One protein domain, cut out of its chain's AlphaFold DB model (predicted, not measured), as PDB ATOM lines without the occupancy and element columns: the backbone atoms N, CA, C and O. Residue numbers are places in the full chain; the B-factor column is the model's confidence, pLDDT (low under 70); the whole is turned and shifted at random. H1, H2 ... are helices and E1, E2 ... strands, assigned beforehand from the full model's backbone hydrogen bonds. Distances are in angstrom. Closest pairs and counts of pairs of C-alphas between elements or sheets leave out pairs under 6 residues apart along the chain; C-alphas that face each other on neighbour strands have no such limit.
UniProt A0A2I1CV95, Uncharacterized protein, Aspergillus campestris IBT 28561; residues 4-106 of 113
ATOM      1  N   GLY A   4      34.402  -4.376   9.697       85.69
ATOM      2  CA  GLY A   4      34.390  -5.777   9.266       85.69
ATOM      3  C   GLY A   4      35.138  -6.741  10.194       85.69
ATOM      4  O   GLY A   4      34.958  -7.942  10.072       85.69
ATOM      5  N   GLU A   5      35.943  -6.241  11.133       89.19
ATOM      6  CA  GLU A   5      36.640  -7.056  12.138       89.19
ATOM      7  C   GLU A   5      35.945  -6.981  13.493       89.19
ATOM      8  O   GLU A   5      35.798  -7.990  14.175       89.19
ATOM      9  N   LEU A   6      35.479  -5.788  13.873       91.88
ATOM     10  CA  LEU A   6      34.777  -5.580  15.133       91.88
ATOM     11  C   LEU A   6      33.425  -6.302  15.156       91.88
ATOM     12  O   LEU A   6      33.088  -6.923  16.161       91.88
ATOM     13  N   ALA A   7      32.652  -6.236  14.069       94.06
ATOM     14  CA  ALA A   7      31.320  -6.831  14.027       94.06
ATOM     15  C   ALA A   7      31.346  -8.359  14.250       94.06
ATOM     16  O   ALA A   7      30.612  -8.813  15.131       94.06
ATOM     17  N   PRO A   8      32.220  -9.147  13.586       93.31
ATOM     18  CA  PRO A   8      32.378 -10.569  13.887       93.31
ATOM     19  C   PRO A   8      32.775 -10.857  15.335       93.31
ATOM     20  O   PRO A   8      32.240 -11.794  15.921       93.31
ATOM     21  N   ILE A   9      33.660 -10.049  15.939       93.94
ATOM     22  CA  ILE A   9      34.018 -10.204  17.359       93.94
ATOM     23  C   ILE A   9      32.773 -10.024  18.225       93.94
ATOM     24  O   ILE A   9      32.464 -10.889  19.037       93.94
ATOM     25  N   LEU A  10      32.038  -8.925  18.047       94.19
ATOM     26  CA  LEU A  10      30.849  -8.641  18.852       94.19
ATOM     27  C   LEU A  10      29.765  -9.704  18.670       94.19
ATOM     28  O   LEU A  10      29.147 -10.107  19.651       94.19
ATOM     29  N   TRP A  11      29.561 -10.185  17.445       95.19
ATOM     30  CA  TRP A  11      28.609 -11.254  17.150       95.19
ATOM     31  C   TRP A  11      29.020 -12.577  17.785       95.19
ATOM     32  O   TRP A  11      28.206 -13.188  18.467       95.19
ATOM     33  N   ALA A  12      30.279 -12.993  17.637       94.00
ATOM     34  CA  ALA A  12      30.785 -14.197  18.289       94.00
ATOM     35  C   ALA A  12      30.636 -14.101  19.814       94.00
ATOM     36  O   ALA A  12      30.159 -15.044  20.446       94.00
ATOM     37  N   MET A  13      30.963 -12.939  20.395       93.25
ATOM     38  CA  MET A  13      30.828 -12.722  21.832       93.25
ATOM     39  C   MET A  13      29.368 -12.785  22.294       93.25
ATOM     40  O   MET A  13      29.050 -13.482  23.257       93.25
ATOM     41  N   ARG A  14      28.469 -12.090  21.589       92.75
ATOM     42  CA  ARG A  14      27.033 -12.074  21.892       92.75
ATOM     43  C   ARG A  14      26.415 -13.462  21.744       92.75
ATOM     44  O   ARG A  14      25.651 -13.863  22.616       92.75
ATOM     45  N   ASN A  15      26.739 -14.179  20.673       92.12
ATOM     46  CA  ASN A  15      26.178 -15.499  20.399       92.12
ATOM     47  C   ASN A  15      26.628 -16.515  21.446       92.12
ATOM     48  O   ASN A  15      25.803 -17.282  21.925       92.12
ATOM     49  N   ARG A  16      27.901 -16.483  21.860       92.31
ATOM     50  CA  ARG A  16      28.406 -17.357  22.925       92.31
ATOM     51  C   ARG A  16      27.717 -17.088  24.262       92.31
ATOM     52  O   ARG A  16      27.286 -18.030  24.921       92.31
ATOM     53  N   ALA A  17      27.581 -15.814  24.634       91.25
ATOM     54  CA  ALA A  17      26.940 -15.420  25.887       91.25
ATOM     55  C   ALA A  17      25.448 -15.785  25.940       91.25
ATOM     56  O   ALA A  17      24.945 -16.116  27.007       91.25
ATOM     57  N   ASN A  18      24.750 -15.742  24.800       91.88
ATOM     58  CA  ASN A  18      23.311 -16.014  24.710       91.88
ATOM     59  C   ASN A  18      23.000 -17.377  24.078       91.88
ATOM     60  O   ASN A  18      21.901 -17.587  23.568       91.88
ATOM     61  N   GLN A  19      23.962 -18.301  24.065       92.75
ATOM     62  CA  GLN A  19      23.748 -19.609  23.464       92.75
ATOM     63  C   GLN A  19      22.718 -20.393  24.285       92.75
ATOM     64  O   GLN A  19      22.966 -20.716  25.450       92.75
ATOM     65  N   ILE A  20      21.578 -20.712  23.673       95.06
ATOM     66  CA  ILE A  20      20.523 -21.508  24.303       95.06
ATOM     67  C   ILE A  20      20.997 -22.949  24.483       95.06
ATOM     68  O   ILE A  20      21.653 -23.521  23.611       95.06
ATOM     69  N   LYS A  21      20.657 -23.534  25.630       93.62
ATOM     70  CA  LYS A  21      20.892 -24.946  25.903       93.62
ATOM     71  C   LYS A  21      19.946 -25.798  25.057       93.62
ATOM     72  O   LYS A  21      18.731 -25.737  25.237       93.62
ATOM     73  N   ALA A  22      20.516 -26.624  24.192       89.12
ATOM     74  CA  ALA A  22      19.821 -27.660  23.436       89.12
ATOM     75  C   ALA A  22      20.638 -28.953  23.490       89.12
ATOM     76  O   ALA A  22      21.865 -28.909  23.618       89.12
ATOM     77  N   ASP A  23      19.966 -30.104  23.422       88.38
ATOM     78  CA  ASP A  23      20.671 -31.379  23.315       88.38
ATOM     79  C   ASP A  23      21.418 -31.422  21.974       88.38
ATOM     80  O   ASP A  23      20.872 -31.130  20.910       88.38
ATOM     81  N   ARG A  24      22.709 -31.751  22.032       85.38
ATOM     82  CA  ARG A  24      23.582 -31.806  20.855       85.38
ATOM     83  C   ARG A  24      23.220 -32.950  19.914       85.38
ATOM     84  O   ARG A  24      23.573 -32.872  18.744       85.38
ATOM     85  N   ASN A  25      22.549 -33.981  20.424       91.69
ATOM     86  CA  ASN A  25      22.138 -35.154  19.658       91.69
ATOM     87  C   ASN A  25      20.681 -35.079  19.176       91.69
ATOM     88  O   ASN A  25      20.229 -35.996  18.497       91.69
ATOM     89  N   ASP A  26      19.949 -34.024  19.541       92.94
ATOM     90  CA  ASP A  26      18.548 -33.824  19.170       92.94
ATOM     91  C   ASP A  26      18.451 -32.691  18.140       92.94
ATOM     92  O   ASP A  26      18.392 -31.505  18.477       92.94
ATOM     93  N   GLU A  27      18.509 -33.064  16.862       91.62
ATOM     94  CA  GLU A  27      18.436 -32.118  15.745       91.62
ATOM     95  C   GLU A  27      17.080 -31.401  15.694       91.62
ATOM     96  O   GLU A  27      17.037 -30.201  15.426       91.62
ATOM     97  N   GLU A  28      15.984 -32.090  16.033       91.25
ATOM     98  CA  GLU A  28      14.643 -31.497  16.061       91.25
ATOM     99  C   GLU A  28      14.556 -30.406  17.138       91.25
ATOM    100  O   GLU A  28      14.071 -29.301  16.880       91.25
ATOM    101  N   ALA A  29      15.092 -30.665  18.336       87.50
ATOM    102  CA  ALA A  29      15.149 -29.662  19.397       87.50
ATOM    103  C   ALA A  29      15.997 -28.438  19.010       87.50
ATOM    104  O   ALA A  29      15.674 -27.319  19.422       87.50
ATOM    105  N   GLN A  30      17.060 -28.623  18.221       89.69
ATOM    106  CA  GLN A  30      17.862 -27.515  17.690       89.69
ATOM    107  C   GLN A  30      17.107 -26.724  16.620       89.69
ATOM    108  O   GLN A  30      17.153 -25.493  16.633       89.69
ATOM    109  N   GLU A  31      16.390 -27.401  15.722       91.56
ATOM    110  CA  GLU A  31      15.629 -26.762  14.645       91.56
ATOM    111  C   GLU A  31      14.502 -25.877  15.195       91.56
ATOM    112  O   GLU A  31      14.323 -24.738  14.757       91.56
ATOM    113  N   VAL A  32      13.807 -26.337  16.239       91.50
ATOM    114  CA  VAL A  32      12.741 -25.568  16.903       91.50
ATOM    115  C   VAL A  32      13.225 -24.195  17.383       91.50
ATOM    116  O   VAL A  32      12.447 -23.239  17.362       91.50
ATOM    117  N   LEU A  33      14.500 -24.047  17.771       90.88
ATOM    118  CA  LEU A  33      15.049 -22.758  18.211       90.88
ATOM    119  C   LEU A  33      14.989 -21.680  17.121       90.88
ATOM    120  O   LEU A  33      14.800 -20.511  17.451       90.88
ATOM    121  N   PHE A  34      15.098 -22.048  15.840       90.06
ATOM    122  CA  PHE A  34      15.037 -21.099  14.720       90.06
ATOM    123  C   PHE A  34      13.634 -20.531  14.482       90.06
ATOM    124  O   PHE A  34      13.484 -19.529  13.782       90.06
ATOM    125  N   HIS A  35      12.609 -21.155  15.062       92.75
ATOM    126  CA  HIS A  35      11.214 -20.744  14.927       92.75
ATOM    127  C   HIS A  35      10.673 -20.021  16.165       92.75
ATOM    128  O   HIS A  35       9.528 -19.568  16.154       92.75
ATOM    129  N   LYS A  36      11.479 -19.899  17.224       92.44
ATOM    130  CA  LYS A  36      11.096 -19.206  18.454       92.44
ATOM    131  C   LYS A  36      11.256 -17.698  18.333       92.44
ATOM    132  O   LYS A  36      12.174 -17.192  17.690       92.44
ATOM    133  N   SER A  37      10.367 -16.979  19.006       93.81
ATOM    134  CA  SER A  37      10.491 -15.534  19.193       93.81
ATOM    135  C   SER A  37      11.634 -15.185  20.157       93.81
ATOM    136  O   SER A  37      12.043 -16.001  20.984       93.81
ATOM    137  N   GLU A  38      12.128 -13.945  20.103       89.25
ATOM    138  CA  GLU A  38      13.155 -13.471  21.046       89.25
ATOM    139  C   GLU A  38      12.697 -13.576  22.510       89.25
ATOM    140  O   GLU A  38      13.493 -13.915  23.382       89.25
ATOM    141  N   GLU A  39      11.416 -13.323  22.789       92.00
ATOM    142  CA  GLU A  39      10.841 -13.417  24.137       92.00
ATOM    143  C   GLU A  39      10.906 -14.847  24.680       92.00
ATOM    144  O   GLU A  39      11.316 -15.062  25.823       92.00
ATOM    145  N   GLU A  40      10.573 -15.833  23.844       92.94
ATOM    146  CA  GLU A  40      10.702 -17.241  24.211       92.94
ATOM    147  C   GLU A  40      12.162 -17.612  24.458       92.94
ATOM    148  O   GLU A  40      12.464 -18.202  25.494       92.94
ATOM    149  N   LEU A  41      13.074 -17.229  23.558       91.00
ATOM    150  CA  LEU A  41      14.503 -17.531  23.686       91.00
ATOM    151  C   LEU A  41      15.097 -16.937  24.971       91.00
ATOM    152  O   LEU A  41      15.836 -17.620  25.675       91.00
ATOM    153  N   ASN A  42      14.719 -15.708  25.332       89.50
ATOM    154  CA  ASN A  42      15.193 -15.039  26.548       89.50
ATOM    155  C   ASN A  42      14.734 -15.728  27.846       89.50
ATOM    156  O   ASN A  42      15.339 -15.519  28.898       89.50
ATOM    157  N   SER A  43      13.672 -16.538  27.791       92.19
ATOM    158  CA  SER A  43      13.175 -17.312  28.937       92.19
ATOM    159  C   SER A  43      13.839 -18.689  29.087       92.19
ATOM    160  O   SER A  43      13.673 -19.350  30.115       92.19
ATOM    161  N   MET A  44      14.587 -19.135  28.074       93.75
ATOM    162  CA  MET A  44      15.203 -20.458  28.041       93.75
ATOM    163  C   MET A  44      16.542 -20.495  28.791       93.75
ATOM    164  O   MET A  44      17.246 -19.487  28.888       93.75
ATOM    165  N   PRO A  45      16.944 -21.667  29.318       94.88
ATOM    166  CA  PRO A  45      18.249 -21.817  29.943       94.88
ATOM    167  C   PRO A  45      19.384 -21.668  28.920       94.88
ATOM    168  O   PRO A  45      19.317 -22.187  27.806       94.88
ATOM    169  N   LEU A  46      20.467 -21.013  29.340       94.81
ATOM    170  CA  LEU A  46      21.688 -20.860  28.549       94.81
ATOM    171  C   LEU A  46      22.618 -22.068  28.724       94.81
ATOM    172  O   LEU A  46      22.750 -22.602  29.828       94.81
ATOM    173  N   GLU A  47      23.315 -22.456  27.657       94.50
ATOM    174  CA  GLU A  47      24.332 -23.521  27.667       94.50
ATOM    175  C   GLU A  47      25.500 -23.154  28.601       94.50
ATOM    176  O   GLU A  47      26.011 -23.997  29.338       94.50
ATOM    177  N   PHE A  48      25.882 -21.872  28.627       92.94
ATOM    178  CA  PHE A  48      27.049 -21.363  29.357       92.94
ATOM    179  C   PHE A  48      26.678 -20.336  30.439       92.94
ATOM    180  O   PHE A  48      27.368 -19.337  30.620       92.94
ATOM    181  N   ALA A  49      25.602 -20.577  31.195       92.31
ATOM    182  CA  ALA A  49      25.052 -19.615  32.164       92.31
ATOM    183  C   ALA A  49      26.047 -19.113  33.238       92.31
ATOM    184  O   ALA A  49      25.881 -18.025  33.786       92.31
ATOM    185  N   THR A  50      27.073 -19.902  33.568       92.75
ATOM    186  CA  THR A  50      28.096 -19.557  34.571       92.75
ATOM    187  C   THR A  50      29.415 -19.081  33.957       92.75
ATOM    188  O   THR A  50      30.324 -18.679  34.690       92.75
ATOM    189  N   GLU A  51      29.541 -19.106  32.628       91.38
ATOM    190  CA  GLU A  51      30.761 -18.724  31.924       91.38
ATOM    191  C   GLU A  51      30.915 -17.202  31.935       91.38
ATOM    192  O   GLU A  51      30.221 -16.463  31.244       91.38
ATOM    193  N   ARG A  52      31.856 -16.711  32.743       89.19
ATOM    194  CA  ARG A  52      32.150 -15.271  32.838       89.19
ATOM    195  C   ARG A  52      33.221 -14.809  31.863       89.19
ATOM    196  O   ARG A  52      33.382 -13.613  31.642       89.19
ATOM    197  N   ARG A  53      34.006 -15.748  31.340       91.50
ATOM    198  CA  ARG A  53      35.178 -15.460  30.526       91.50
ATOM    199  C   ARG A  53      35.352 -16.530  29.466       91.50
ATOM    200  O   ARG A  53      35.633 -17.677  29.787       91.50
ATOM    201  N   PHE A  54      35.262 -16.111  28.213       90.81
ATOM    202  CA  PHE A  54      35.533 -16.947  27.053       90.81
ATOM    203  C   PHE A  54      36.331 -16.126  26.030       90.81
ATOM    204  O   PHE A  54      36.007 -14.959  25.784       90.81
ATOM    205  N   PRO A  55      37.444 -16.660  25.508       93.44
ATOM    206  CA  PRO A  55      38.232 -15.974  24.501       93.44
ATOM    207  C   PRO A  55      37.669 -16.212  23.097       93.44
ATOM    208  O   PRO A  55      37.304 -17.330  22.742       93.44
ATOM    209  N   VAL A  56      37.679 -15.170  22.274       93.06
ATOM    210  CA  VAL A  56      37.443 -15.236  20.831       93.06
ATOM    211  C   VAL A  56      38.732 -14.836  20.127       93.06
ATOM    212  O   VAL A  56      39.268 -13.750  20.361       93.06
ATOM    213  N   LEU A  57      39.233 -15.719  19.266       92.94
ATOM    214  CA  LEU A  57      40.383 -15.458  18.409       92.94
ATOM    215  C   LEU A  57      39.900 -15.277  16.969       92.94
ATOM    216  O   LEU A  57      39.227 -16.154  16.433       92.94
ATOM    217  N   ILE A  58      40.258 -14.159  16.341       91.88
ATOM    218  CA  ILE A  58      39.953 -13.892  14.932       91.88
ATOM    219  C   ILE A  58      41.244 -13.666  14.162       91.88
ATOM    220  O   ILE A  58      42.087 -12.858  14.556       91.88
ATOM    221  N   LEU A  59      41.359 -14.353  13.029       91.19
ATOM    222  CA  LEU A  59      42.368 -14.089  12.015       91.19
ATOM    223  C   LEU A  59      41.733 -13.182  10.964       91.19
ATOM    224  O   LEU A  59      40.767 -13.563  10.308       91.19
ATOM    225  N   SER A  60      42.260 -11.970  10.832       90.12
ATOM    226  CA  SER A  60      41.808 -11.001   9.841       90.12
ATOM    227  C   SER A  60      42.824 -10.905   8.717       90.12
ATOM    228  O   SER A  60      43.998 -10.619   8.968       90.12
ATOM    229  N   PHE A  61      42.359 -11.107   7.487       87.62
ATOM    230  CA  PHE A  61      43.131 -10.924   6.264       87.62
ATOM    231  C   PHE A  61      42.546  -9.733   5.503       87.62
ATOM    232  O   PHE A  61      41.444  -9.799   4.958       87.62
ATOM    233  N   VAL A  62      43.274  -8.616   5.493       76.94
ATOM    234  CA  VAL A  62      42.906  -7.410   4.743       76.94
ATOM    235  C   VAL A  62      43.577  -7.512   3.375       76.94
ATOM    236  O   VAL A  62      44.669  -6.990   3.150       76.94
ATOM    237  N   GLY A  63      42.934  -8.268   2.481       70.81
ATOM    238  CA  GLY A  63      43.536  -8.736   1.229       70.81
ATOM    239  C   GLY A  63      44.605  -9.822   1.453       70.81
ATOM    240  O   GLY A  63      44.969 -10.104   2.594       70.81
ATOM    241  N   PRO A  64      45.151 -10.437   0.385       66.50
ATOM    242  CA  PRO A  64      46.177 -11.480   0.513       66.50
ATOM    243  C   PRO A  64      47.529 -10.946   1.018       66.50
ATOM    244  O   PRO A  64      48.445 -11.724   1.250       66.50
ATOM    245  N   GLN A  65      47.670  -9.625   1.162       79.50
ATOM    246  CA  GLN A  65      48.937  -8.955   1.444       79.50
ATOM    247  C   GLN A  65      49.158  -8.668   2.925       79.50
ATOM    248  O   GLN A  65      50.303  -8.543   3.345       79.50
ATOM    249  N   HIS A  66      48.094  -8.534   3.719       87.19
ATOM    250  CA  HIS A  66      48.214  -8.139   5.116       87.19
ATOM    251  C   HIS A  66      47.254  -8.918   5.996       87.19
ATOM    252  O   HIS A  66      46.081  -9.084   5.666       87.19
ATOM    253  N   GLY A  67      47.727  -9.328   7.167       89.50
ATOM    254  CA  GLY A  67      46.854  -9.930   8.159       89.50
ATOM    255  C   GLY A  67      47.299  -9.675   9.580       89.50
ATOM    256  O   GLY A  67      48.424  -9.272   9.870       89.50
ATOM    257  N   ARG A  68      46.358  -9.867  10.489       91.50
ATOM    258  CA  ARG A  68      46.520  -9.610  11.916       91.50
ATOM    259  C   ARG A  68      45.608 -10.523  12.710       91.50
ATOM    260  O   ARG A  68      44.622 -11.045  12.194       91.50
ATOM    261  N   LEU A  69      45.945 -10.691  13.979       92.69
ATOM    262  CA  LEU A  69      45.188 -11.494  14.922       92.69
ATOM    263  C   LEU A  69      44.515 -10.570  15.928       92.69
ATOM    264  O   LEU A  69      45.127  -9.616  16.419       92.69
ATOM    265  N   PHE A  70      43.273 -10.893  16.256       94.44
ATOM    266  CA  PHE A  70      42.540 -10.281  17.349       94.44
ATOM    267  C   PHE A  70      42.235 -11.327  18.401       94.44
ATOM    268  O   PHE A  70      41.706 -12.388  18.088       94.44
ATOM    269  N   TYR A  71      42.533 -10.995  19.648       95.00
ATOM    270  CA  TYR A  71      42.113 -11.750  20.815       95.00
ATOM    271  C   TYR A  71      41.132 -10.890  21.603       95.00
ATOM    272  O   TYR A  71      41.500  -9.824  22.098       95.00
ATOM    273  N   ALA A  72      39.891 -11.341  21.711       95.19
ATOM    274  CA  ALA A  72      38.845 -10.681  22.472       95.19
ATOM    275  C   ALA A  72      38.444 -11.553  23.659       95.19
ATOM    276  O   ALA A  72      38.315 -12.766  23.523       95.19
ATOM    277  N   CYS A  73      38.278 -10.964  24.837       95.19
ATOM    278  CA  CYS A  73      37.873 -11.709  26.022       95.19
ATOM    279  C   CYS A  73      37.182 -10.785  27.026       95.19
ATOM    280  O   CYS A  73      37.533  -9.606  27.125       95.19
ATOM    281  N   MET A  74      36.220 -11.319  27.776       91.88
ATOM    282  CA  MET A  74      35.608 -10.595  28.890       91.88
ATOM    283  C   MET A  74      36.580 -10.507  30.073       91.88
ATOM    284  O   MET A  74      37.156 -11.512  30.499       91.88
ATOM    285  N   ASP A  75      36.740  -9.305  30.613       89.19
ATOM    286  CA  ASP A  75      37.390  -9.016  31.889       89.19
ATOM    287  C   ASP A  75      36.368  -8.320  32.798       89.19
ATOM    288  O   ASP A  75      36.136  -7.109  32.716       89.19
ATOM    289  N   GLY A  76      35.647  -9.128  33.580       86.19
ATOM    290  CA  GLY A  76      34.423  -8.690  34.248       86.19
ATOM    291  C   GLY A  76      33.369  -8.260  33.223       86.19
ATOM    292  O   GLY A  76      33.020  -9.020  32.327       86.19
ATOM    293  N   GLU A  77      32.891  -7.022  33.335       87.19
ATOM    294  CA  GLU A  77      31.904  -6.430  32.417       87.19
ATOM    295  C   GLU A  77      32.543  -5.763  31.187       87.19
ATOM    296  O   GLU A  77      31.853  -5.176  30.354       87.19
ATOM    297  N   ARG A  78      33.874  -5.818  31.055       91.44
ATOM    298  CA  ARG A  78      34.602  -5.145  29.975       91.44
ATOM    299  C   ARG A  78      35.011  -6.142  28.905       91.44
ATOM    300  O   ARG A  78      35.722  -7.103  29.183       91.44
ATOM    301  N   LEU A  79      34.641  -5.866  27.658       91.25
ATOM    302  CA  LEU A  79      35.209  -6.563  26.511       91.25
ATOM    303  C   LEU A  79      36.601  -5.992  26.209       91.25
ATOM    304  O   LEU A  79      36.727  -4.856  25.752       91.25
ATOM    305  N   VAL A  80      37.647  -6.784  26.440       94.81
ATOM    306  CA  VAL A  80      39.027  -6.408  26.123       94.81
ATOM    307  C   VAL A  80      39.414  -7.027  24.788       94.81
ATOM    308  O   VAL A  80      39.467  -8.248  24.664       94.81
ATOM    309  N   ILE A  81      39.724  -6.185  23.801       95.12
ATOM    310  CA  ILE A  81      40.206  -6.610  22.482       95.12
ATOM    311  C   ILE A  81      41.682  -6.241  22.359       95.12
ATOM    312  O   ILE A  81      42.059  -5.074  22.463       95.12
ATOM    313  N   ARG A  82      42.523  -7.244  22.123       95.12
ATOM    314  CA  ARG A  82      43.954  -7.099  21.852       95.12
ATOM    315  C   ARG A  82      44.205  -7.398  20.385       95.12
ATOM    316  O   ARG A  82      43.698  -8.383  19.857       95.12
ATOM    317  N   GLN A  83      45.006  -6.559  19.746       94.31
ATOM    318  CA  GLN A  83      45.392  -6.710  18.350       94.31
ATOM    319  C   GLN A  83      46.891  -6.998  18.279       94.31
ATOM    320  O   GLN A  83      47.677  -6.347  18.971       94.31
ATOM    321  N   SER A  84      47.297  -7.946  17.440       92.69
ATOM    322  CA  SER A  84      48.710  -8.129  17.111       92.69
ATOM    323  C   SER A  84      49.224  -7.022  16.174       92.69
ATOM    324  O   SER A  84      48.475  -6.159  15.696       92.69
ATOM    325  N   LYS A  85      50.533  -7.036  15.896       90.56
ATOM    326  CA  LYS A  85      51.091  -6.226  14.807       90.56
ATOM    327  C   LYS A  85      50.458  -6.624  13.468       90.56
ATOM    328  O   LYS A  85      49.985  -7.745  13.305       90.56
ATOM    329  N   ASN A  86      50.473  -5.712  12.502       88.50
ATOM    330  CA  ASN A  86      50.081  -6.043  11.137       88.50
ATOM    331  C   ASN A  86      51.222  -6.826  10.473       88.50
ATOM    332  O   ASN A  86      52.349  -6.333  10.414       88.50
ATOM    333  N   TYR A  87      50.943  -8.039  10.016       89.25
ATOM    334  CA  TYR A  87      51.890  -8.878   9.290       89.25
ATOM    335  C   TYR A  87      51.719  -8.638   7.794       89.25
ATOM    336  O   TYR A  87      50.592  -8.506   7.317       89.25
ATOM    337  N   SER A  88      52.835  -8.561   7.072       87.38
ATOM    338  CA  SER A  88      52.845  -8.484   5.612       87.38
ATOM    339  C   SER A  88      53.135  -9.869   5.041       87.38
ATOM    340  O   SER A  88      54.089 -10.523   5.456       87.38
ATOM    341  N   PHE A  89      52.312 -10.281   4.087       84.94
ATOM    342  CA  PHE A  89      52.406 -11.514   3.309       84.94
ATOM    343  C   PHE A  89      52.793 -11.240   1.847       84.94
ATOM    344  O   PHE A  89      52.737 -12.136   1.011       84.94
ATOM    345  N   GLU A  90      53.174 -10.000   1.515       82.75
ATOM    346  CA  GLU A  90      53.606  -9.628   0.158       82.75
ATOM    347  C   GLU A  90      54.856 -10.395  -0.281       82.75
ATOM    348  O   GLU A  90      55.032 -10.704  -1.458       82.75
ATOM    349  N   LYS A  91      55.722 -10.716   0.682       79.25
ATOM    350  CA  LYS A  91      56.815 -11.662   0.491       79.25
ATOM    351  C   LYS A  91      56.313 -13.041   0.885       79.25
ATOM    352  O   LYS A  91      55.702 -13.190   1.942       79.25
ATOM    353  N   THR A  92      56.613 -14.041   0.062       69.81
ATOM    354  CA  THR A  92      56.306 -15.448   0.335       69.81
ATOM    355  C   THR A  92      57.195 -15.967   1.467       69.81
ATOM    356  O   THR A  92      58.163 -16.685   1.245       69.81
ATOM    357  N   ASP A  93      56.896 -15.540   2.689       76.25
ATOM    358  CA  ASP A  93      57.506 -16.031   3.917       76.25
ATOM    359  C   ASP A  93      56.623 -17.150   4.474       76.25
ATOM    360  O   ASP A  93      55.531 -16.913   5.001       76.25
ATOM    361  N   THR A  94      57.076 -18.391   4.309       77.62
ATOM    362  CA  THR A  94      56.353 -19.586   4.760       77.62
ATOM    363  C   THR A  94      56.153 -19.599   6.272       77.62
ATOM    364  O   THR A  94      55.118 -20.073   6.732       77.62
ATOM    365  N   ALA A  95      57.065 -19.010   7.051       82.38
ATOM    366  CA  ALA A  95      56.970 -19.011   8.507       82.38
ATOM    367  C   ALA A  95      55.759 -18.208   9.013       82.38
ATOM    368  O   ALA A  95      55.113 -18.594   9.989       82.38
ATOM    369  N   LEU A  96      55.411 -17.106   8.339       84.94
ATOM    370  CA  LEU A  96      54.228 -16.313   8.683       84.94
ATOM    371  C   LEU A  96      52.929 -17.047   8.353       84.94
ATOM    372  O   LEU A  96      51.980 -16.994   9.139       84.94
ATOM    373  N   TRP A  97      52.885 -17.750   7.221       84.75
ATOM    374  CA  TRP A  97      51.737 -18.581   6.862       84.75
ATOM    375  C   TRP A  97      51.561 -19.750   7.829       84.75
ATOM    376  O   TRP A  97      50.450 -19.955   8.315       84.75
ATOM    377  N   ASP A  98      52.643 -20.440   8.191       86.00
ATOM    378  CA  ASP A  98      52.616 -21.525   9.176       86.00
ATOM    379  C   ASP A  98      52.150 -21.031  10.546       86.00
ATOM    380  O   ASP A  98      51.330 -21.680  11.198       86.00
ATOM    381  N   PHE A  99      52.606 -19.851  10.972       86.25
ATOM    382  CA  PHE A  99      52.154 -19.231  12.215       86.25
ATOM    383  C   PHE A  99      50.635 -19.009  12.217       86.25
ATOM    384  O   PHE A  99      49.961 -19.439  13.151       86.25
ATOM    385  N   PHE A 100      50.066 -18.402  11.169       88.38
ATOM    386  CA  PHE A 100      48.613 -18.192  11.078       88.38
ATOM    387  C   PHE A 100      47.847 -19.516  10.941       88.38
ATOM    388  O   PHE A 100      46.811 -19.702  11.583       88.38
ATOM    389  N   ALA A 101      48.365 -20.465  10.160       86.94
ATOM    390  CA  ALA A 101      47.751 -21.774   9.968       86.94
ATOM    391  C   ALA A 101      47.669 -22.568  11.282       86.94
ATOM    392  O   ALA A 101      46.666 -23.241  11.524       86.94
ATOM    393  N   ARG A 102      48.664 -22.450  12.173       86.88
ATOM    394  CA  ARG A 102      48.632 -23.072  13.508       86.88
ATOM    395  C   ARG A 102      47.448 -22.585  14.343       86.88
ATOM    396  O   ARG A 102      46.740 -23.416  14.906       86.88
ATOM    397  N   PHE A 103      47.167 -21.279  14.358       87.06
ATOM    398  CA  PHE A 103      45.974 -20.760  15.040       87.06
ATOM    399  C   PHE A 103      44.680 -21.246  14.392       87.06
ATOM    400  O   PHE A 103      43.768 -21.652  15.107       87.06
ATOM    401  N   LEU A 104      44.603 -21.250  13.057       85.19
ATOM    402  CA  LEU A 104      43.411 -21.715  12.340       85.19
ATOM    403  C   LEU A 104      43.112 -23.195  12.624       85.19
ATOM    404  O   LEU A 104      41.963 -23.577  12.811       85.19
ATOM    405  N   MET A 105      44.154 -24.024  12.695       86.69
ATOM    406  CA  MET A 105      44.045 -25.458  12.962       86.69
ATOM    407  C   MET A 105      43.996 -25.806  14.456       86.69
ATOM    408  O   MET A 105      43.969 -26.989  14.789       86.69
ATOM    409  N   SER A 106      44.026 -24.814  15.355       84.56
ATOM    410  CA  SER A 106      44.164 -25.035  16.804       84.56
ATOM    411  C   SER A 106      45.342 -25.958  17.164       84.56
ATOM    412  O   SER A 106      45.249 -26.775  18.079       84.56
TER     413      SER A 106
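Overview. This is residues 4 to 106 of the 113 residues of an uncharacterized protein of Aspergillus campestris IBT 28561 (UniProt A0A2I1CV95). A three-stranded hairpin sheet has helix H1 over one face and helix H4 over the other, while two short helices, H2 and H3, make a small, loosely joined head away from it at one end of the long axis. The sheet is the meander E1 E2 E3, each strand the antiparallel neighbour of the one before, in the order E1 - E2 - E3. The printed part has 103 residues with four named helices and three named strands, in the order H1 H2 H3 E1 E2 E3 H4, and its class is mixed, helices and strands. It is loose and elongated, with a radius of gyration of the C-alphas of 17.7 A and spans of 52 by 32 by 22 A.

Arrangement. Start with H1, residues 4 to 17, which is on the sheet of E1, residues 55 to 62, E2, residues 66 to 75, and E3, residues 78 to 83. Its height over the sheet is 8.7 A, and its closest C-alphas to E1 are those of Glu 5 and Ser 60, 6.9 A apart. Next come H2, residues 27 to 33, and H3, residues 38 to 43, neither on the sheet; they are close but not clearly touching, with the closest C-alphas, those of Leu 33 and Leu 41, 7.6 A apart. In the hairpin E1 and E2, look for N 58 and O 70 within hydrogen-bond range at 2.9 A. In the hairpin E2 and E3, N 75 and O 78 are 2.8 A apart. H4, residues 94 to 104, is on the opposite face from H1, at a height over the sheet of 10.7 A; the closest C-alphas of H4 and E1 are those of Phe 100 and Leu 59, 7.5 A apart. Every O i to N i+4 pair is within hydrogen-bond range in H3, against 9 of 10 in H1, 2 of 3 in H2 and 6 of 7 in H4.

Along the chain. Find C-alpha 4 at (34.390, -5.777, 9.266), where H1 begins; it runs 20.6 A to C-alpha 17. H2 spans 10.3 A and H3 8.8 A. E1 covers 22.0 A, E2 28.9 A and E3 15.9 A. H4 runs 15.1 A to C-alpha 104 at (43.411, -21.715, 12.340).

Size, cuts and confidence. The two C-alphas farthest apart are those of Ser 43 and Lys 91, at 52.4 A. The printed part has no cut, and the link H3 to E1 is long, with 11 residues. Residues 34 to 40, of which 38 to 40 belong to H3, stand free. The mean pLDDT of the printed part is 89.5; residues 64 and 92 are under 70.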